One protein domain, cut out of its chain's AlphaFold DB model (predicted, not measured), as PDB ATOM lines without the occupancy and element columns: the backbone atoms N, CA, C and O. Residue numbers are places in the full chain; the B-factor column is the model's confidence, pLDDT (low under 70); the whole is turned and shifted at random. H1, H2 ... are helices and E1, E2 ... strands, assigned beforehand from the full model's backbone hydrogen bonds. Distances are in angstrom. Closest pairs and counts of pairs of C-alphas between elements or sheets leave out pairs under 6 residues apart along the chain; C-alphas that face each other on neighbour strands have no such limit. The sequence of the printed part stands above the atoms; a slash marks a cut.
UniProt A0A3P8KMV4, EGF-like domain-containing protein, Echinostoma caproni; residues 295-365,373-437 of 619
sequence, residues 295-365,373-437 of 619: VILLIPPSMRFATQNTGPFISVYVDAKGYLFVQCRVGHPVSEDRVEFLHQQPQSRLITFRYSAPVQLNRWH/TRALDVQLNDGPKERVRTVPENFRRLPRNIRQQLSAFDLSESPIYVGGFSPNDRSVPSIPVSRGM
ATOM      1  N   VAL A 295      21.457   1.137 -30.159       78.12
ATOM      2  CA  VAL A 295      20.406   1.902 -30.898       78.12
ATOM      3  C   VAL A 295      20.794   2.170 -32.356       78.12
ATOM      4  O   VAL A 295      21.844   2.756 -32.615       78.12
ATOM      5  N   ILE A 296      19.917   1.811 -33.300       84.00
ATOM      6  CA  ILE A 296      20.154   1.925 -34.750       84.00
ATOM      7  C   ILE A 296      19.544   3.209 -35.326       84.00
ATOM      8  O   ILE A 296      20.220   3.951 -36.032       84.00
ATOM      9  N   LEU A 297      18.269   3.476 -35.036       87.88
ATOM     10  CA  LEU A 297      17.524   4.630 -35.553       87.88
ATOM     11  C   LEU A 297      16.560   5.134 -34.477       87.88
ATOM     12  O   LEU A 297      15.894   4.337 -33.822       87.88
ATOM     13  N   LEU A 298      16.445   6.447 -34.309       88.12
ATOM     14  CA  LEU A 298      15.475   7.075 -33.416       88.12
ATOM     15  C   LEU A 298      14.957   8.370 -34.043       88.12
ATOM     16  O   LEU A 298      15.730   9.211 -34.487       88.12
ATOM     17  N   ILE A 299      13.640   8.546 -34.019       89.12
ATOM     18  CA  ILE A 299      12.974   9.808 -34.337       89.12
ATOM     19  C   ILE A 299      12.102  10.157 -33.119       89.12
ATOM     20  O   ILE A 299      11.081   9.487 -32.903       89.12
ATOM     21  N   PRO A 300      12.521  11.115 -32.263       86.12
ATOM     22  CA  PRO A 300      11.762  11.524 -31.087       86.12
ATOM     23  C   PRO A 300      10.527  12.349 -31.482       86.12
ATOM     24  O   PRO A 300      10.320  12.628 -32.664       86.12
ATOM     25  N   PRO A 301       9.691  12.758 -30.512       84.44
ATOM     26  CA  PRO A 301       8.604  13.686 -30.784       84.44
ATOM     27  C   PRO A 301       9.115  15.015 -31.347       84.44
ATOM     28  O   PRO A 301      10.137  15.532 -30.895       84.44
ATOM     29  N   SER A 302       8.348  15.597 -32.272       79.81
ATOM     30  CA  SER A 302       8.590  16.942 -32.805       79.81
ATOM     31  C   SER A 302       8.807  17.959 -31.681       79.81
ATOM     32  O   SER A 302       8.207  17.850 -30.607       79.81
ATOM     33  N   MET A 303       9.619  18.988 -31.939       67.00
ATOM     34  CA  MET A 303       9.940  20.059 -30.981       67.00
ATOM     35  C   MET A 303       8.692  20.756 -30.416       67.00
ATOM     36  O   MET A 303       8.707  21.205 -29.272       67.00
ATOM     37  N   ARG A 304       7.576  20.747 -31.161       64.56
ATOM     38  CA  ARG A 304       6.250  21.201 -30.696       64.56
ATOM     39  C   ARG A 304       5.748  20.447 -29.453       64.56
ATOM     40  O   ARG A 304       4.927  20.966 -28.706       64.56
ATOM     41  N   PHE A 305       6.248  19.232 -29.236       59.12
ATOM     42  CA  PHE A 305       5.852  18.297 -28.181       59.12
ATOM     43  C   PHE A 305       7.024  17.861 -27.276       59.12
ATOM     44  O   PHE A 305       6.808  17.137 -26.297       59.12
ATOM     45  N   ALA A 306       8.260  18.281 -27.578       52.91
ATOM     46  CA  ALA A 306       9.481  17.844 -26.895       52.91
ATOM     47  C   ALA A 306       9.558  18.289 -25.422       52.91
ATOM     48  O   ALA A 306      10.129  17.580 -24.599       52.91
ATOM     49  N   THR A 307       8.919  19.404 -25.050       52.72
ATOM     50  CA  THR A 307       8.892  19.905 -23.659       52.72
ATOM     51  C   THR A 307       8.101  19.013 -22.699       52.72
ATOM     52  O   THR A 307       8.302  19.099 -21.490       52.72
ATOM     53  N   GLN A 308       7.228  18.139 -23.216       60.88
ATOM     54  CA  GLN A 308       6.425  17.207 -22.417       60.88
ATOM     55  C   GLN A 308       6.739  15.726 -22.699       60.88
ATOM     56  O   GLN A 308       6.257  14.863 -21.972       60.88
ATOM     57  N   ASN A 309       7.521  15.405 -23.741       68.94
ATOM     58  CA  ASN A 309       7.894  14.036 -24.138       68.94
ATOM     59  C   ASN A 309       6.706  13.045 -24.158       68.94
ATOM     60  O   ASN A 309       6.825  11.873 -23.790       68.94
ATOM     61  N   THR A 310       5.525  13.512 -24.570       72.31
ATOM     62  CA  THR A 310       4.267  12.737 -24.584       72.31
ATOM     63  C   THR A 310       3.774  12.399 -25.993       72.31
ATOM     64  O   THR A 310       2.856  11.579 -26.141       72.31
ATOM     65  N   GLY A 311       4.377  13.019 -27.014       78.25
ATOM     66  CA  GLY A 311       4.037  12.869 -28.429       78.25
ATOM     67  C   GLY A 311       4.515  11.557 -29.065       78.25
ATOM     68  O   GLY A 311       5.158  10.731 -28.403       78.25
ATOM     69  N   PRO A 312       4.179  11.330 -30.342       86.00
ATOM     70  CA  PRO A 312       4.588  10.133 -31.060       86.00
ATOM     71  C   PRO A 312       6.110  10.070 -31.218       86.00
ATOM     72  O   PRO A 312       6.775  11.096 -31.260       86.00
ATOM     73  N   PHE A 313       6.654   8.860 -31.288       90.50
ATOM     74  CA  PHE A 313       8.063   8.613 -31.612       90.50
ATOM     75  C   PHE A 313       8.209   7.220 -32.222       90.50
ATOM     76  O   PHE A 313       7.312   6.381 -32.064       90.50
ATOM     77  N   ILE A 314       9.347   6.958 -32.860       92.19
ATOM     78  CA  ILE A 314       9.758   5.608 -33.254       92.19
ATOM     79  C   ILE A 314      11.249   5.399 -33.001       92.19
ATOM     80  O   ILE A 314      12.056   6.292 -33.244       92.19
ATOM     81  N   SER A 315      11.611   4.222 -32.510       91.56
ATOM     82  CA  SER A 315      12.989   3.782 -32.349       91.56
ATOM     83  C   SER A 315      13.170   2.356 -32.854       91.56
ATOM     84  O   SER A 315      12.259   1.529 -32.801       91.56
ATOM     85  N   VAL A 316      14.369   2.086 -33.352       91.75
ATOM     86  CA  VAL A 316      14.844   0.790 -33.820       91.75
ATOM     87  C   VAL A 316      16.160   0.510 -33.109       91.75
ATOM     88  O   VAL A 316      17.084   1.326 -33.153       91.75
ATOM     89  N   TYR A 317      16.254  -0.631 -32.437       87.25
ATOM     90  CA  TYR A 317      17.456  -1.042 -31.715       87.25
ATOM     91  C   TYR A 317      17.600  -2.563 -31.721       87.25
ATOM     92  O   TYR A 317      16.643  -3.281 -32.001       87.25
ATOM     93  N   VAL A 318      18.797  -3.052 -31.409       80.94
ATOM     94  CA  VAL A 318      19.076  -4.483 -31.229       80.94
ATOM     95  C   VAL A 318      19.403  -4.745 -29.762       80.94
ATOM     96  O   VAL A 318      20.068  -3.932 -29.113       80.94
ATOM     97  N   ASP A 319      18.864  -5.840 -29.221       67.31
ATOM     98  CA  ASP A 319      19.072  -6.247 -27.832       67.31
ATOM     99  C   ASP A 319      20.295  -7.172 -27.631       67.31
ATOM    100  O   ASP A 319      21.076  -7.405 -28.543       67.31
ATOM    101  N   ALA A 320      20.454  -7.711 -26.409       55.84
ATOM    102  CA  ALA A 320      21.622  -8.505 -25.983       55.84
ATOM    103  C   ALA A 320      21.571  -9.953 -26.459       55.84
ATOM    104  O   ALA A 320      22.166 -10.855 -25.867       55.84
ATOM    105  N   LYS A 321      20.673 -10.221 -27.387       61.53
ATOM    106  CA  LYS A 321      20.435 -11.546 -27.921       61.53
ATOM    107  C   LYS A 321      20.360 -11.465 -29.445       61.53
ATOM    108  O   LYS A 321      19.881 -12.403 -30.077       61.53
ATOM    109  N   GLY A 322      20.775 -10.332 -30.022       69.75
ATOM    110  CA  GLY A 322      20.674 -10.033 -31.443       69.75
ATOM    111  C   GLY A 322      19.246  -9.807 -31.945       69.75
ATOM    112  O   GLY A 322      19.050  -9.719 -33.153       69.75
ATOM    113  N   TYR A 323      18.221  -9.716 -31.089       81.81
ATOM    114  CA  TYR A 323      16.860  -9.485 -31.571       81.81
ATOM    115  C   TYR A 323      16.648  -8.018 -31.908       81.81
ATOM    116  O   TYR A 323      16.946  -7.122 -31.119       81.81
ATOM    117  N   LEU A 324      16.062  -7.787 -33.080       88.50
ATOM    118  CA  LEU A 324      15.640  -6.468 -33.510       88.50
ATOM    119  C   LEU A 324      14.347  -6.065 -32.797       88.50
ATOM    120  O   LEU A 324      13.342  -6.786 -32.837       88.50
ATOM    121  N   PHE A 325      14.358  -4.871 -32.219       90.00
ATOM    122  CA  PHE A 325      13.197  -4.229 -31.631       90.00
ATOM    123  C   PHE A 325      12.823  -2.966 -32.393       90.00
ATOM    124  O   PHE A 325      13.673  -2.140 -32.725       90.00
ATOM    125  N   VAL A 326      11.520  -2.794 -32.600       91.81
ATOM    126  CA  VAL A 326      10.923  -1.540 -33.056       91.81
ATOM    127  C   VAL A 326       9.958  -1.068 -31.982       91.81
ATOM    128  O   VAL A 326       8.984  -1.750 -31.659       91.81
ATOM    129  N   GLN A 327      10.227   0.095 -31.405       90.25
ATOM    130  CA  GLN A 327       9.387   0.690 -30.380       90.25
ATOM    131  C   GLN A 327       8.769   1.973 -30.921       90.25
ATOM    132  O   GLN A 327       9.465   2.829 -31.451       90.25
ATOM    133  N   CYS A 328       7.455   2.127 -30.811       90.00
ATOM    134  CA  CYS A 328       6.787   3.353 -31.226       90.00
ATOM    135  C   CYS A 328       5.675   3.730 -30.257       90.00
ATOM    136  O   CYS A 328       4.986   2.863 -29.717       90.00
ATOM    137  N   ARG A 329       5.455   5.029 -30.076       87.38
ATOM    138  CA  ARG A 329       4.299   5.554 -29.346       87.38
ATOM    139  C   ARG A 329       3.377   6.260 -30.322       87.38
ATOM    140  O   ARG A 329       3.838   7.058 -31.131       87.38
ATOM    141  N   VAL A 330       2.085   5.962 -30.248       83.88
ATOM    142  CA  VAL A 330       1.062   6.558 -31.123       83.88
ATOM    143  C   VAL A 330       0.194   7.559 -30.374       83.88
ATOM    144  O   VAL A 330      -0.015   7.442 -29.165       83.88
ATOM    145  N   GLY A 331      -0.330   8.529 -31.112       74.12
ATOM    146  CA  GLY A 331      -1.260   9.540 -30.641       74.12
ATOM    147  C   GLY A 331      -0.620  10.680 -29.855       74.12
ATOM    148  O   GLY A 331       0.445  10.547 -29.244       74.12
ATOM    149  N   HIS A 332      -1.318  11.812 -29.844       71.62
ATOM    150  CA  HIS A 332      -1.000  12.976 -29.027       71.62
ATOM    151  C   HIS A 332      -2.320  13.559 -28.490       71.62
ATOM    152  O   HIS A 332      -3.159  13.968 -29.295       71.62
ATOM    153  N   PRO A 333      -2.574  13.520 -27.170       57.59
ATOM    154  CA  PRO A 333      -3.808  14.063 -26.613       57.59
ATOM    155  C   PRO A 333      -3.774  15.597 -26.675       57.59
ATOM    156  O   PRO A 333      -2.872  16.223 -26.126       57.59
ATOM    157  N   VAL A 334      -4.743  16.187 -27.380       55.56
ATOM    158  CA  VAL A 334      -4.895  17.639 -27.540       55.56
ATOM    159  C   VAL A 334      -6.171  18.072 -26.804       55.56
ATOM    160  O   VAL A 334      -7.265  17.850 -27.317       55.56
ATOM    161  N   SER A 335      -5.988  18.709 -25.640       53.34
ATOM    162  CA  SER A 335      -6.947  19.470 -24.803       53.34
ATOM    163  C   SER A 335      -7.589  18.818 -23.557       53.34
ATOM    164  O   SER A 335      -7.851  17.615 -23.488       53.34
ATOM    165  N   GLU A 336      -7.812  19.696 -22.565       51.91
ATOM    166  CA  GLU A 336      -7.997  19.459 -21.124       51.91
ATOM    167  C   GLU A 336      -9.362  18.911 -20.678       51.91
ATOM    168  O   GLU A 336      -9.438  18.389 -19.576       51.91
ATOM    169  N   ASP A 337     -10.428  18.930 -21.482       48.62
ATOM    170  CA  ASP A 337     -11.767  18.769 -20.879       48.62
ATOM    171  C   ASP A 337     -12.447  17.401 -21.024       48.62
ATOM    172  O   ASP A 337     -13.495  17.186 -20.414       48.62
ATOM    173  N   ARG A 338     -11.929  16.443 -21.815       47.97
ATOM    174  CA  ARG A 338     -12.628  15.140 -21.992       47.97
ATOM    175  C   ARG A 338     -11.764  13.887 -22.098       47.97
ATOM    176  O   ARG A 338     -12.304  12.810 -22.351       47.97
ATOM    177  N   VAL A 339     -10.448  13.980 -21.896       52.69
ATOM    178  CA  VAL A 339      -9.559  12.811 -22.013       52.69
ATOM    179  C   VAL A 339      -8.434  12.808 -20.964       52.69
ATOM    180  O   VAL A 339      -7.289  12.460 -21.259       52.69
ATOM    181  N   GLU A 340      -8.759  13.128 -19.706       49.53
ATOM    182  CA  GLU A 340      -7.832  12.971 -18.565       49.53
ATOM    183  C   GLU A 340      -7.241  11.550 -18.481       49.53
ATOM    184  O   GLU A 340      -6.075  11.368 -18.135       49.53
ATOM    185  N   PHE A 341      -8.000  10.533 -18.907       49.16
ATOM    186  CA  PHE A 341      -7.586   9.129 -18.852       49.16
ATOM    187  C   PHE A 341      -6.389   8.784 -19.767       49.16
ATOM    188  O   PHE A 341      -5.624   7.873 -19.458       49.16
ATOM    189  N   LEU A 342      -6.194   9.494 -20.890       50.38
ATOM    190  CA  LEU A 342      -5.093   9.222 -21.838       50.38
ATOM    191  C   LEU A 342      -3.850  10.085 -21.597       50.38
ATOM    192  O   LEU A 342      -2.744   9.666 -21.954       50.38
ATOM    193  N   HIS A 343      -4.012  11.255 -20.968       50.09
ATOM    194  CA  HIS A 343      -2.892  12.081 -20.510       50.09
ATOM    195  C   HIS A 343      -2.084  11.388 -19.404       50.09
ATOM    196  O   HIS A 343      -0.862  11.517 -19.369       50.09
ATOM    197  N   GLN A 344      -2.740  10.600 -18.547       48.03
ATOM    198  CA  GLN A 344      -2.111  10.006 -17.363       48.03
ATOM    199  C   GLN A 344      -1.289   8.731 -17.625       48.03
ATOM    200  O   GLN A 344      -0.576   8.289 -16.728       48.03
ATOM    201  N   GLN A 345      -1.332   8.126 -18.824       57.06
ATOM    202  CA  GLN A 345      -0.626   6.856 -19.083       57.06
ATOM    203  C   GLN A 345       0.084   6.796 -20.445       57.06
ATOM    204  O   GLN A 345      -0.319   6.030 -21.324       57.06
ATOM    205  N   PRO A 346       1.197   7.527 -20.643       57.81
ATOM    206  CA  PRO A 346       2.025   7.422 -21.852       57.81
ATOM    207  C   PRO A 346       2.519   5.991 -22.146       57.81
ATOM    208  O   PRO A 346       2.716   5.651 -23.311       57.81
ATOM    209  N   GLN A 347       2.647   5.138 -21.122       62.34
ATOM    210  CA  GLN A 347       3.005   3.717 -21.250       62.34
ATOM    211  C   GLN A 347       1.914   2.871 -21.929       62.34
ATOM    212  O   GLN A 347       2.220   1.906 -22.617       62.34
ATOM    213  N   SER A 348       0.636   3.251 -21.809       64.81
ATOM    214  CA  SER A 348      -0.487   2.506 -22.409       64.81
ATOM    215  C   SER A 348      -0.531   2.581 -23.943       64.81
ATOM    216  O   SER A 348      -1.197   1.774 -24.591       64.81
ATOM    217  N   ARG A 349       0.184   3.553 -24.527       76.00
ATOM    218  CA  ARG A 349       0.267   3.822 -25.975       76.00
ATOM    219  C   ARG A 349       1.612   3.414 -26.576       76.00
ATOM    220  O   ARG A 349       1.862   3.690 -27.748       76.00
ATOM    221  N   LEU A 350       2.485   2.827 -25.763       83.12
ATOM    222  CA  LEU A 350       3.803   2.371 -26.164       83.12
ATOM    223  C   LEU A 350       3.687   0.968 -26.758       83.12
ATOM    224  O   LEU A 350       3.294   0.020 -26.083       83.12
ATOM    225  N   ILE A 351       4.047   0.836 -28.025       85.88
ATOM    226  CA  ILE A 351       4.130  -0.442 -28.717       85.88
ATOM    227  C   ILE A 351       5.592  -0.824 -28.786       85.88
ATOM    228  O   ILE A 351       6.406  -0.061 -29.297       85.88
ATOM    229  N   THR A 352       5.912  -2.006 -28.275       87.81
ATOM    230  CA  THR A 352       7.241  -2.603 -28.391       87.81
ATOM    231  C   THR A 352       7.092  -3.882 -29.194       87.81
ATOM    232  O   THR A 352       6.393  -4.804 -28.777       87.81
ATOM    233  N   PHE A 353       7.704  -3.910 -30.370       88.81
ATOM    234  CA  PHE A 353       7.706  -5.047 -31.273       88.81
ATOM    235  C   PHE A 353       9.092  -5.682 -31.288       88.81
ATOM    236  O   PHE A 353      10.081  -4.968 -31.412       88.81
ATOM    237  N   ARG A 354       9.149  -7.010 -31.183       90.88
ATOM    238  CA  ARG A 354      10.370  -7.807 -31.338       90.88
ATOM    239  C   ARG A 354      10.197  -8.690 -32.564       90.88
ATOM    240  O   ARG A 354       9.270  -9.497 -32.574       90.88
ATOM    241  N   TYR A 355      11.086  -8.565 -33.542       92.44
ATOM    242  CA  TYR A 355      11.080  -9.441 -34.713       92.44
ATOM    243  C   TYR A 355      11.442 -10.883 -34.319       92.44
ATOM    244  O   TYR A 355      12.225 -11.090 -33.387       92.44
ATOM    245  N   SER A 356      10.855 -11.889 -34.975       86.19
ATOM    246  CA  SER A 356      10.977 -13.282 -34.517       86.19
ATOM    247  C   SER A 356      12.377 -13.882 -34.681       86.19
ATOM    248  O   SER A 356      12.759 -14.745 -33.886       86.19
ATOM    249  N   ALA A 357      13.147 -13.417 -35.668       86.00
ATOM    250  CA  ALA A 357      14.504 -13.880 -35.939       86.00
ATOM    251  C   ALA A 357      15.564 -12.858 -35.478       86.00
ATOM    252  O   ALA A 357      15.358 -11.652 -35.623       86.00
ATOM    253  N   PRO A 358      16.707 -13.312 -34.937       83.31
ATOM    254  CA  PRO A 358      17.804 -12.417 -34.590       83.31
ATOM    255  C   PRO A 358      18.558 -11.931 -35.841       83.31
ATOM    256  O   PRO A 358      18.636 -12.624 -36.857       83.31
ATOM    257  N   VAL A 359      19.141 -10.740 -35.731       84.50
ATOM    258  CA  VAL A 359      20.119 -10.163 -36.659       84.50
ATOM    259  C   VAL A 359      21.398 -11.002 -36.599       84.50
ATOM    260  O   VAL A 359      21.879 -11.349 -35.521       84.50
ATOM    261  N   GLN A 360      21.955 -11.338 -37.758       80.56
ATOM    262  CA  GLN A 360      23.254 -11.994 -37.862       80.56
ATOM    263  C   GLN A 360      24.351 -10.929 -37.853       80.56
ATOM    264  O   GLN A 360      24.390 -10.057 -38.718       80.56
ATOM    265  N   LEU A 361      25.251 -11.025 -36.879       70.44
ATOM    266  CA  LEU A 361      26.370 -10.097 -36.749       70.44
ATOM    267  C   LEU A 361      27.338 -10.216 -37.932       70.44
ATOM    268  O   LEU A 361      27.459 -11.283 -38.541       70.44
ATOM    269  N   ASN A 362      28.037  -9.119 -38.236       70.19
ATOM    270  CA  ASN A 362      28.999  -9.009 -39.341       70.19
ATOM    271  C   ASN A 362      28.416  -9.394 -40.714       70.19
ATOM    272  O   ASN A 362      29.139  -9.840 -41.608       70.19
ATOM    273  N   ARG A 363      27.096  -9.261 -40.885       80.75
ATOM    274  CA  ARG A 363      26.417  -9.480 -42.159       80.75
ATOM    275  C   ARG A 363      25.496  -8.327 -42.488       80.75
ATOM    276  O   ARG A 363      24.765  -7.839 -41.635       80.75
ATOM    277  N   TRP A 364      25.490  -7.973 -43.764       85.31
ATOM    278  CA  TRP A 364      24.613  -6.963 -44.331       85.31
ATOM    279  C   TRP A 364      23.145  -7.365 -44.251       85.31
ATOM    280  O   TRP A 364      22.784  -8.478 -44.641       85.31
ATOM    281  N   HIS A 365      22.308  -6.476 -43.717       89.56
ATOM    282  CA  HIS A 365      20.872  -6.685 -43.556       89.56
ATOM    283  C   HIS A 365      20.044  -5.554 -44.151       89.56
ATOM    284  O   HIS A 365      20.371  -4.377 -43.993       89.56
ATOM    285  N   THR A 373      -1.525   3.455 -40.046       77.94
ATOM    286  CA  THR A 373      -2.439   4.083 -39.070       77.94
ATOM    287  C   THR A 373      -2.712   3.198 -37.849       77.94
ATOM    288  O   THR A 373      -2.657   3.659 -36.709       77.94
ATOM    289  N   ARG A 374      -2.960   1.896 -38.059       78.06
ATOM    290  CA  ARG A 374      -3.344   0.951 -36.987       78.06
ATOM    291  C   ARG A 374      -2.452  -0.280 -36.858       78.06
ATOM    292  O   ARG A 374      -2.790  -1.202 -36.108       78.06
ATOM    293  N   ALA A 375      -1.356  -0.320 -37.598       84.94
ATOM    294  CA  ALA A 375      -0.449  -1.451 -37.612       84.94
ATOM    295  C   ALA A 375       0.994  -0.981 -37.762       84.94
ATOM    296  O   ALA A 375       1.259   0.064 -38.350       84.94
ATOM    297  N   LEU A 376       1.905  -1.776 -37.229       89.44
ATOM    298  CA  LEU A 376       3.330  -1.686 -37.468       89.44
ATOM    299  C   LEU A 376       3.733  -3.002 -38.127       89.44
ATOM    300  O   LEU A 376       3.515  -4.066 -37.545       89.44
ATOM    301  N   ASP A 377       4.254  -2.908 -39.343       89.88
ATOM    302  CA  ASP A 377       4.827  -4.026 -40.078       89.88
ATOM    303  C   ASP A 377       6.346  -3.925 -40.045       89.88
ATOM    304  O   ASP A 377       6.900  -2.849 -40.267       89.88
ATOM    305  N   VAL A 378       7.015  -5.043 -39.793       92.81
ATOM    306  CA  VAL A 378       8.474  -5.128 -39.773       92.81
ATOM    307  C   VAL A 378       8.902  -6.344 -40.580       92.81
ATOM    308  O   VAL A 378       8.335  -7.426 -40.436       92.81
ATOM    309  N   GLN A 379       9.896  -6.155 -41.435       93.31
ATOM    310  CA  GLN A 379      10.506  -7.212 -42.225       93.31
ATOM    311  C   GLN A 379      12.023  -7.051 -42.182       93.31
ATOM    312  O   GLN A 379      12.541  -5.961 -42.433       93.31
ATOM    313  N   LEU A 380      12.721  -8.138 -41.856       92.81
ATOM    314  CA  LEU A 380      14.178  -8.204 -41.865       92.81
ATOM    315  C   LEU A 380      14.626  -9.161 -42.969       92.81
ATOM    316  O   LEU A 380      14.222 -10.328 -42.977       92.81
ATOM    317  N   ASN A 381      15.489  -8.672 -43.858       91.25
ATOM    318  CA  ASN A 381      15.969  -9.365 -45.052       91.25
ATOM    319  C   ASN A 381      14.784  -9.889 -45.891       91.25
ATOM    320  O   ASN A 381      13.717  -9.274 -45.918       91.25
ATOM    321  N   ASP A 382      14.936 -11.058 -46.511       88.50
ATOM    322  CA  ASP A 382      13.861 -11.771 -47.217       88.50
ATOM    323  C   ASP A 382      12.972 -12.607 -46.274       88.50
ATOM    324  O   ASP A 382      12.287 -13.543 -46.690       88.50
ATOM    325  N   GLY A 383      13.005 -12.304 -44.972       86.50
ATOM    326  CA  GLY A 383      12.191 -12.970 -43.963       86.50
ATOM    327  C   GLY A 383      10.699 -12.618 -44.052       86.50
ATOM    328  O   GLY A 383      10.288 -11.765 -44.849       86.50
ATOM    329  N   PRO A 384       9.858 -13.267 -43.225       88.00
ATOM    330  CA  PRO A 384       8.428 -13.001 -43.206       88.00
ATOM    331  C   PRO A 384       8.133 -11.572 -42.739       88.00
ATOM    332  O   PRO A 384       8.707 -11.075 -41.775       88.00
ATOM    333  N   LYS A 385       7.168 -10.919 -43.389       91.75
ATOM    334  CA  LYS A 385       6.640  -9.639 -42.915       91.75
ATOM    335  C   LYS A 385       5.762  -9.872 -41.687       91.75
ATOM    336  O   LYS A 385       4.680 -10.452 -41.788       91.75
ATOM    337  N   GLU A 386       6.218  -9.403 -40.534       90.81
ATOM    338  CA  GLU A 386       5.531  -9.566 -39.256       90.81
ATOM    339  C   GLU A 386       4.779  -8.292 -38.868       90.81
ATOM    340  O   GLU A 386       5.274  -7.179 -39.039       90.81
ATOM    341  N   ARG A 387       3.562  -8.453 -38.337       89.62
ATOM    342  CA  ARG A 387       2.635  -7.348 -38.059       89.62
ATOM    343  C   ARG A 387       2.222  -7.321 -36.596       89.62
ATOM    344  O   ARG A 387       1.747  -8.321 -36.063       89.62
ATOM    345  N   VAL A 388       2.235  -6.132 -35.997       86.69
ATOM    346  CA  VAL A 388       1.599  -5.858 -34.703       86.69
ATOM    347  C   VAL A 388       0.567  -4.741 -34.824       86.69
ATOM    348  O   VAL A 388       0.728  -3.782 -35.580       86.69
ATOM    349  N   ARG A 389      -0.542  -4.854 -34.086       83.12
ATOM    350  CA  ARG A 389      -1.555  -3.792 -34.021       83.12
ATOM    351  C   ARG A 389      -1.066  -2.672 -33.111       83.12
ATOM    352  O   ARG A 389      -0.627  -2.932 -31.998       83.12
ATOM    353  N   THR A 390      -1.219  -1.428 -33.553       79.25
ATOM    354  CA  THR A 390      -0.757  -0.251 -32.794       79.25
ATOM    355  C   THR A 390      -1.864   0.436 -32.004       79.25
ATOM    356  O   THR A 390      -1.613   1.410 -31.309       79.25
ATOM    357  N   VAL A 391      -3.098  -0.059 -32.107       73.44
ATOM    358  CA  VAL A 391      -4.250   0.434 -31.343       73.44
ATOM    359  C   VAL A 391      -4.694  -0.674 -30.381       73.44
ATOM    360  O   VAL A 391      -5.101  -1.737 -30.870       73.44
ATOM    361  N   PRO A 392      -4.639  -0.468 -29.048       65.81
ATOM    362  CA  PRO A 392      -4.998  -1.512 -28.091       65.81
ATOM    363  C   PRO A 392      -6.496  -1.847 -28.151       65.81
ATOM    364  O   PRO A 392      -7.335  -0.994 -28.452       65.81
ATOM    365  N   GLU A 393      -6.852  -3.104 -27.872       64.06
ATOM    366  CA  GLU A 393      -8.217  -3.612 -28.091       64.06
ATOM    367  C   GLU A 393      -9.280  -2.876 -27.265       64.06
ATOM    368  O   GLU A 393     -10.380  -2.619 -27.761       64.06
ATOM    369  N   ASN A 394      -8.911  -2.439 -26.059       61.72
ATOM    370  CA  ASN A 394      -9.770  -1.712 -25.120       61.72
ATOM    371  C   ASN A 394     -10.264  -0.365 -25.681       61.72
ATOM    372  O   ASN A 394     -11.310   0.136 -25.278       61.72
ATOM    373  N   PHE A 395      -9.558   0.195 -26.668       62.81
ATOM    374  CA  PHE A 395      -9.874   1.483 -27.292       62.81
ATOM    375  C   PHE A 395     -10.745   1.343 -28.554       62.81
ATOM    376  O   PHE A 395     -11.149   2.343 -29.147       62.81
ATOM    377  N   ARG A 396     -11.099   0.116 -28.976       61.72
ATOM    378  CA  ARG A 396     -11.944  -0.115 -30.169       61.72
ATOM    379  C   ARG A 396     -13.382   0.377 -30.004       61.72
ATOM    380  O   ARG A 396     -14.007   0.722 -31.003       61.72
ATOM    381  N   ARG A 397     -13.887   0.423 -28.765       68.19
ATOM    382  CA  ARG A 397     -15.247   0.884 -28.430       68.19
ATOM    383  C   ARG A 397     -15.377   2.411 -28.374       68.19
ATOM    384  O   ARG A 397     -16.475   2.914 -28.167       68.19
ATOM    385  N   LEU A 398     -14.279   3.146 -28.560       68.75
ATOM    386  CA  LEU A 398     -14.287   4.601 -28.466       68.75
ATOM    387  C   LEU A 398     -14.830   5.277 -29.740       68.75
ATOM    388  O   LEU A 398     -14.674   4.751 -30.854       68.75
ATOM    389  N   PRO A 399     -15.430   6.473 -29.592       73.31
ATOM    390  CA  PRO A 399     -15.813   7.355 -30.690       73.31
ATOM    391  C   PRO A 399     -14.719   7.534 -31.760       73.31
ATOM    392  O   PRO A 399     -13.519   7.460 -31.483       73.31
ATOM    393  N   ARG A 400     -15.139   7.738 -33.018       74.31
ATOM    394  CA  ARG A 400     -14.253   7.761 -34.204       74.31
ATOM    395  C   ARG A 400     -13.152   8.826 -34.095       74.31
ATOM    396  O   ARG A 400     -12.009   8.529 -34.414       74.31
ATOM    397  N   ASN A 401     -13.490  10.003 -33.574       70.69
ATOM    398  CA  ASN A 401     -12.578  11.114 -33.288       70.69
ATOM    399  C   ASN A 401     -11.484  10.738 -32.271       70.69
ATOM    400  O   ASN A 401     -10.306  10.975 -32.522       70.69
ATOM    401  N   ILE A 402     -11.843  10.077 -31.167       69.75
ATOM    402  CA  ILE A 402     -10.873   9.634 -30.153       69.75
ATOM    403  C   ILE A 402      -9.963   8.541 -30.730       69.75
ATOM    404  O   ILE A 402      -8.752   8.553 -30.525       69.75
ATOM    405  N   ARG A 403     -10.521   7.616 -31.523       71.50
ATOM    406  CA  ARG A 403      -9.720   6.603 -32.228       71.50
ATOM    407  C   ARG A 403      -8.739   7.224 -33.220       71.50
ATOM    408  O   ARG A 403      -7.609   6.758 -33.278       71.50
ATOM    409  N   GLN A 404      -9.140   8.262 -33.957       72.50
ATOM    410  CA  GLN A 404      -8.261   8.993 -34.877       72.50
ATOM    411  C   GLN A 404      -7.096   9.656 -34.134       72.50
ATOM    412  O   GLN A 404      -5.950   9.459 -34.529       72.50
ATOM    413  N   GLN A 405      -7.368  10.336 -33.017       71.81
ATOM    414  CA  GLN A 405      -6.334  10.934 -32.163       71.81
ATOM    415  C   GLN A 405      -5.356   9.895 -31.596       71.81
ATOM    416  O   GLN A 405      -4.162  10.160 -31.497       71.81
ATOM    417  N   LEU A 406      -5.837   8.694 -31.263       70.44
ATOM    418  CA  LEU A 406      -5.008   7.595 -30.758       70.44
ATOM    419  C   LEU A 406      -4.139   6.929 -31.828       70.44
ATOM    420  O   LEU A 406      -3.071   6.416 -31.509       70.44
ATOM    421  N   SER A 407      -4.584   6.917 -33.083       72.19
ATOM    422  CA  SER A 407      -3.795   6.409 -34.212       72.19
ATOM    423  C   SER A 407      -2.915   7.470 -34.879       72.19
ATOM    424  O   SER A 407      -2.118   7.114 -35.747       72.19
ATOM    425  N   ALA A 408      -3.043   8.743 -34.486       76.62
ATOM    426  CA  ALA A 408      -2.260   9.841 -35.043       76.62
ATOM    427  C   ALA A 408      -0.764   9.586 -34.873       76.62
ATOM    428  O   ALA A 408      -0.292   9.189 -33.806       76.62
ATOM    429  N   PHE A 409      -0.019   9.786 -35.950       84.50
ATOM    430  CA  PHE A 409       1.410   9.553 -35.977       84.50
ATOM    431  C   PHE A 409       2.037  10.586 -36.903       84.50
ATOM    432  O   PHE A 409       1.981  10.455 -38.121       84.50
ATOM    433  N   ASP A 410       2.551  11.653 -36.301       81.25
ATOM    434  CA  ASP A 410       3.183  12.754 -37.011       81.25
ATOM    435  C   ASP A 410       4.556  13.018 -36.403       81.25
ATOM    436  O   ASP A 410       4.659  13.384 -35.233       81.25
ATOM    437  N   LEU A 411       5.591  12.792 -37.204       83.38
ATOM    438  CA  LEU A 411       6.981  13.066 -36.856       83.38
ATOM    439  C   LEU A 411       7.569  14.180 -37.730       83.38
ATOM    440  O   LEU A 411       8.783  14.371 -37.729       83.38
ATOM    441  N   SER A 412       6.737  14.932 -38.461       80.88
ATOM    442  CA  SER A 412       7.188  16.125 -39.178       80.88
ATOM    443  C   SER A 412       7.930  17.073 -38.225       80.88
ATOM    444  O   SER A 412       7.539  17.236 -37.069       80.88
ATOM    445  N   GLU A 413       9.016  17.685 -38.709       77.06
ATOM    446  CA  GLU A 413       9.886  18.591 -37.932       77.06
ATOM    447  C   GLU A 413      10.650  17.920 -36.772       77.06
ATOM    448  O   GLU A 413      11.251  18.610 -35.949       77.06
ATOM    449  N   SER A 414      10.636  16.586 -36.679       82.50
ATOM    450  CA  SER A 414      11.444  15.865 -35.690       82.50
ATOM    451  C   SER A 414      12.862  15.636 -36.225       82.50
ATOM    452  O   SER A 414      13.012  15.287 -37.399       82.50
ATOM    453  N   PRO A 415      13.903  15.783 -35.388       80.75
ATOM    454  CA  PRO A 415      15.255  15.378 -35.759       80.75
ATOM    455  C   PRO A 415      15.342  13.862 -35.987       80.75
ATOM    456  O   PRO A 415      14.573  13.087 -35.416       80.75
ATOM    457  N   ILE A 416      16.295  13.427 -36.811       82.81
ATOM    458  CA  ILE A 416      16.556  12.008 -37.082       82.81
ATOM    459  C   ILE A 416      17.908  11.647 -36.467       82.81
ATOM    460  O   ILE A 416      18.929  12.224 -36.830       82.81
ATOM    461  N   TYR A 417      17.918  10.672 -35.561       83.44
ATOM    462  CA  TYR A 417      19.132  10.140 -34.947       83.44
ATOM    463  C   TYR A 417      19.456   8.781 -35.548       83.44
ATOM    464  O   TYR A 417      18.635   7.863 -35.506       83.44
ATOM    465  N   VAL A 418      20.670   8.639 -36.065       82.31
ATOM    466  CA  VAL A 418      21.159   7.412 -36.695       82.31
ATOM    467  C   VAL A 418      22.392   6.942 -35.939       82.31
ATOM    468  O   VAL A 418      23.313   7.714 -35.696       82.31
ATOM    469  N   GLY A 419      22.395   5.678 -35.527       73.12
ATOM    470  CA  GLY A 419      23.503   5.065 -34.799       73.12
ATOM    471  C   GLY A 419      23.677   5.541 -33.354       73.12
ATOM    472  O   GLY A 419      24.565   5.038 -32.682       73.12
ATOM    473  N   GLY A 420      22.855   6.465 -32.843       72.56
ATOM    474  CA  GLY A 420      22.886   6.922 -31.448       72.56
ATOM    475  C   GLY A 420      22.369   8.351 -31.269       72.56
ATOM    476  O   GLY A 420      22.109   9.052 -32.240       72.56
ATOM    477  N   PHE A 421      22.216   8.789 -30.019       66.38
ATOM    478  CA  PHE A 421      21.759  10.137 -29.653       66.38
ATOM    479  C   PHE A 421      22.504  10.643 -28.406       66.38
ATOM    480  O   PHE A 421      23.155   9.866 -27.703       66.38
ATOM    481  N   SER A 422      22.435  11.949 -28.135       63.16
ATOM    482  CA  SER A 422      23.073  12.540 -26.950       63.16
ATOM    483  C   SER A 422      22.311  12.168 -25.671       63.16
ATOM    484  O   SER A 422      21.102  12.386 -25.612       63.16
ATOM    485  N   PRO A 423      22.981  11.694 -24.603       54.75
ATOM    486  CA  PRO A 423      22.312  11.348 -23.344       54.75
ATOM    487  C   PRO A 423      21.695  12.562 -22.628       54.75
ATOM    488  O   PRO A 423      20.831  12.396 -21.773       54.75
ATOM    489  N   ASN A 424      22.109  13.780 -22.992       56.00
ATOM    490  CA  ASN A 424      21.565  15.027 -22.448       56.00
ATOM    491  C   ASN A 424      20.372  15.564 -23.254       56.00
ATOM    492  O   ASN A 424      19.817  16.610 -22.909       56.00
ATOM    493  N   ASP A 425      19.987  14.880 -24.331       64.00
ATOM    494  CA  ASP A 425      18.883  15.292 -25.178       64.00
ATOM    495  C   ASP A 425      17.535  14.976 -24.521       64.00
ATOM    496  O   ASP A 425      17.064  13.839 -24.488       64.00
ATOM    497  N   ARG A 426      16.897  16.018 -23.983       67.94
ATOM    498  CA  ARG A 426      15.619  15.901 -23.268       67.94
ATOM    499  C   ARG A 426      14.435  15.585 -24.186       67.94
ATOM    500  O   ARG A 426      13.371  15.243 -23.672       67.94
ATOM    501  N   SER A 427      14.599  15.695 -25.508       68.81
ATOM    502  CA  SER A 427      13.557  15.327 -26.474       68.81
ATOM    503  C   SER A 427      13.383  13.809 -26.591       68.81
ATOM    504  O   SER A 427      12.327  13.337 -27.015       68.81
ATOM    505  N   VAL A 428      14.388  13.030 -26.175       71.94
ATOM    506  CA  VAL A 428      14.404  11.582 -26.365       71.94
ATOM    507  C   VAL A 428      13.564  10.864 -25.296       71.94
ATOM    508  O   VAL A 428      13.752  11.070 -24.094       71.94
ATOM    509  N   PRO A 429      12.596  10.013 -25.688       71.56
ATOM    510  CA  PRO A 429      11.852   9.168 -24.757       71.56
ATOM    511  C   PRO A 429      12.744   8.102 -24.119       71.56
ATOM    512  O   PRO A 429      13.707   7.635 -24.718       71.56
ATOM    513  N   SER A 430      12.387   7.681 -22.901       72.25
ATOM    514  CA  SER A 430      13.072   6.583 -22.210       72.25
ATOM    515  C   SER A 430      12.962   5.301 -23.035       72.25
ATOM    516  O   SER A 430      11.893   4.690 -23.097       72.25
ATOM    517  N   ILE A 431      14.075   4.886 -23.633       70.56
ATOM    518  CA  ILE A 431      14.212   3.624 -24.357       70.56
ATOM    519  C   ILE A 431      15.191   2.696 -23.614       70.56
ATOM    520  O   ILE A 431      16.050   3.186 -22.880       70.56
ATOM    521  N   PRO A 432      15.094   1.361 -23.775       64.62
ATOM    522  CA  PRO A 432      15.868   0.400 -22.972       64.62
ATOM    523  C   PRO A 432      17.380   0.389 -23.252       64.62
ATOM    524  O   PRO A 432      18.129  -0.318 -22.578       64.62
ATOM    525  N   VAL A 433      17.822   1.132 -24.266       63.41
ATOM    526  CA  VAL A 433      19.208   1.177 -24.728       63.41
ATOM    527  C   VAL A 433      19.623   2.639 -24.851       63.41
ATOM    528  O   VAL A 433      19.006   3.401 -25.588       63.41
ATOM    529  N   SER A 434      20.657   3.045 -24.119       51.81
ATOM    530  CA  SER A 434      21.133   4.437 -24.066       51.81
ATOM    531  C   SER A 434      22.416   4.677 -24.866       51.81
ATOM    532  O   SER A 434      22.916   5.800 -24.905       51.81
ATOM    533  N   ARG A 435      22.965   3.631 -25.496       57.31
ATOM    534  CA  ARG A 435      24.209   3.680 -26.274       57.31
ATOM    535  C   ARG A 435      23.954   3.389 -27.752       57.31
ATOM    536  O   ARG A 435      23.035   2.654 -28.115       57.31
ATOM    537  N   GLY A 436      24.761   4.021 -28.596       58.25
ATOM    538  CA  GLY A 436      24.664   3.932 -30.047       58.25
ATOM    539  C   GLY A 436      25.120   2.592 -30.629       58.25
ATOM    540  O   GLY A 436      25.887   1.865 -30.005       58.25
ATOM    541  N   MET A 437      24.656   2.270 -31.835       69.94
ATOM    542  CA  MET A 437      25.118   1.124 -32.615       69.94
ATOM    543  C   MET A 437      26.577   1.328 -33.049       69.94
ATOM    544  O   MET A 437      26.890   2.292 -33.742       69.94
TER     545      MET A 437
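Overview. This is residues 295 to 365 and 373 to 437 of the 619 residues of the protein "EGF-like domain-containing protein" of Echinostoma caproni (UniProt A0A3P8KMV4). A four-stranded antiparallel sheet makes a wall, and the hairpin E5 and E6 covers its E3 and E4 side, a small sandwich of two sheets only partly face to face. The four short helices lie toward one end of the strands, and a long stretch with no named element, residues 408 to 437, returns to pair briefly with E1. The printed part has 136 residues, with four named helices and six named strands in the order E1 H1 E2 E3 H2 H3 E4 E5 E6 H4; the large sheet runs E1 E2 E3 E4. The class is mixed, helices and strands, with under half of the residues in named elements. The whole is compact, with a radius of gyration of the C-alphas of 15.8 A and spans of 53 by 35 by 23 A.

Arrangement. Edge strand E1, residues 295 to 299, is antiparallel to E2, residues 313 to 318, at 174 degrees, with N 299 and O 314 2.9 A apart. E2 and E3, residues 323 to 329, form a hairpin at 170 degrees, with N 315 and O 327 2.8 A apart. E3 is antiparallel to edge strand E4, residues 350 to 358, at 163 degrees, with N 353 and O 326 2.8 A apart. E5, residues 375 to 380, and E6, residues 386 to 389, form a hairpin at 161 degrees, with N 376 and O 388 2.9 A apart. The two sheets form a sandwich, two sheets face to face, their facing parts 8.9 A centre to centre and their strands at 23 degrees. The closest C-alphas of E4 and E5, Tyr 355 and Val 378, are 7.1 A apart. H1, residues 303 to 306, H2, residues 340 to 343, and H4, residues 400 to 407, are not on the sheet of four; H3, residues 346 to 349, only grazes it. H2 and H3 meet only through their link. Every O i to N i+4 pair is within hydrogen-bond range in H4, while H1, H2 and H3 are too short for such a pair.

Along the chain. E1 begins at C-alpha 295, (20.406, 1.902, -30.898). E2 is 17.1 A long, E3 19.7 A, E4 22.0 A and E5 16.7 A. E4 ends at C-alpha 358, (17.804, -12.417, -34.590). H4, 10.5 A long, ends at C-alpha 407, (-3.795, 6.409, -34.212). Residues 297 to 298 of E1 pair antiparallel with residues 417 to 418.

Size, cuts and confidence. The C-alphas farthest apart, Asp 337 and Asn 362, are 52.7 A apart. Residues 366 to 372 are not printed, and C-alphas 365 and 373 are 26.1 A apart across the cut. Of the links printed whole, none is long. Residues 396 to 401 stand free. Mean pLDDT of the printed part is 74.5, with 48 residues under 70, among them residues 333 to 348.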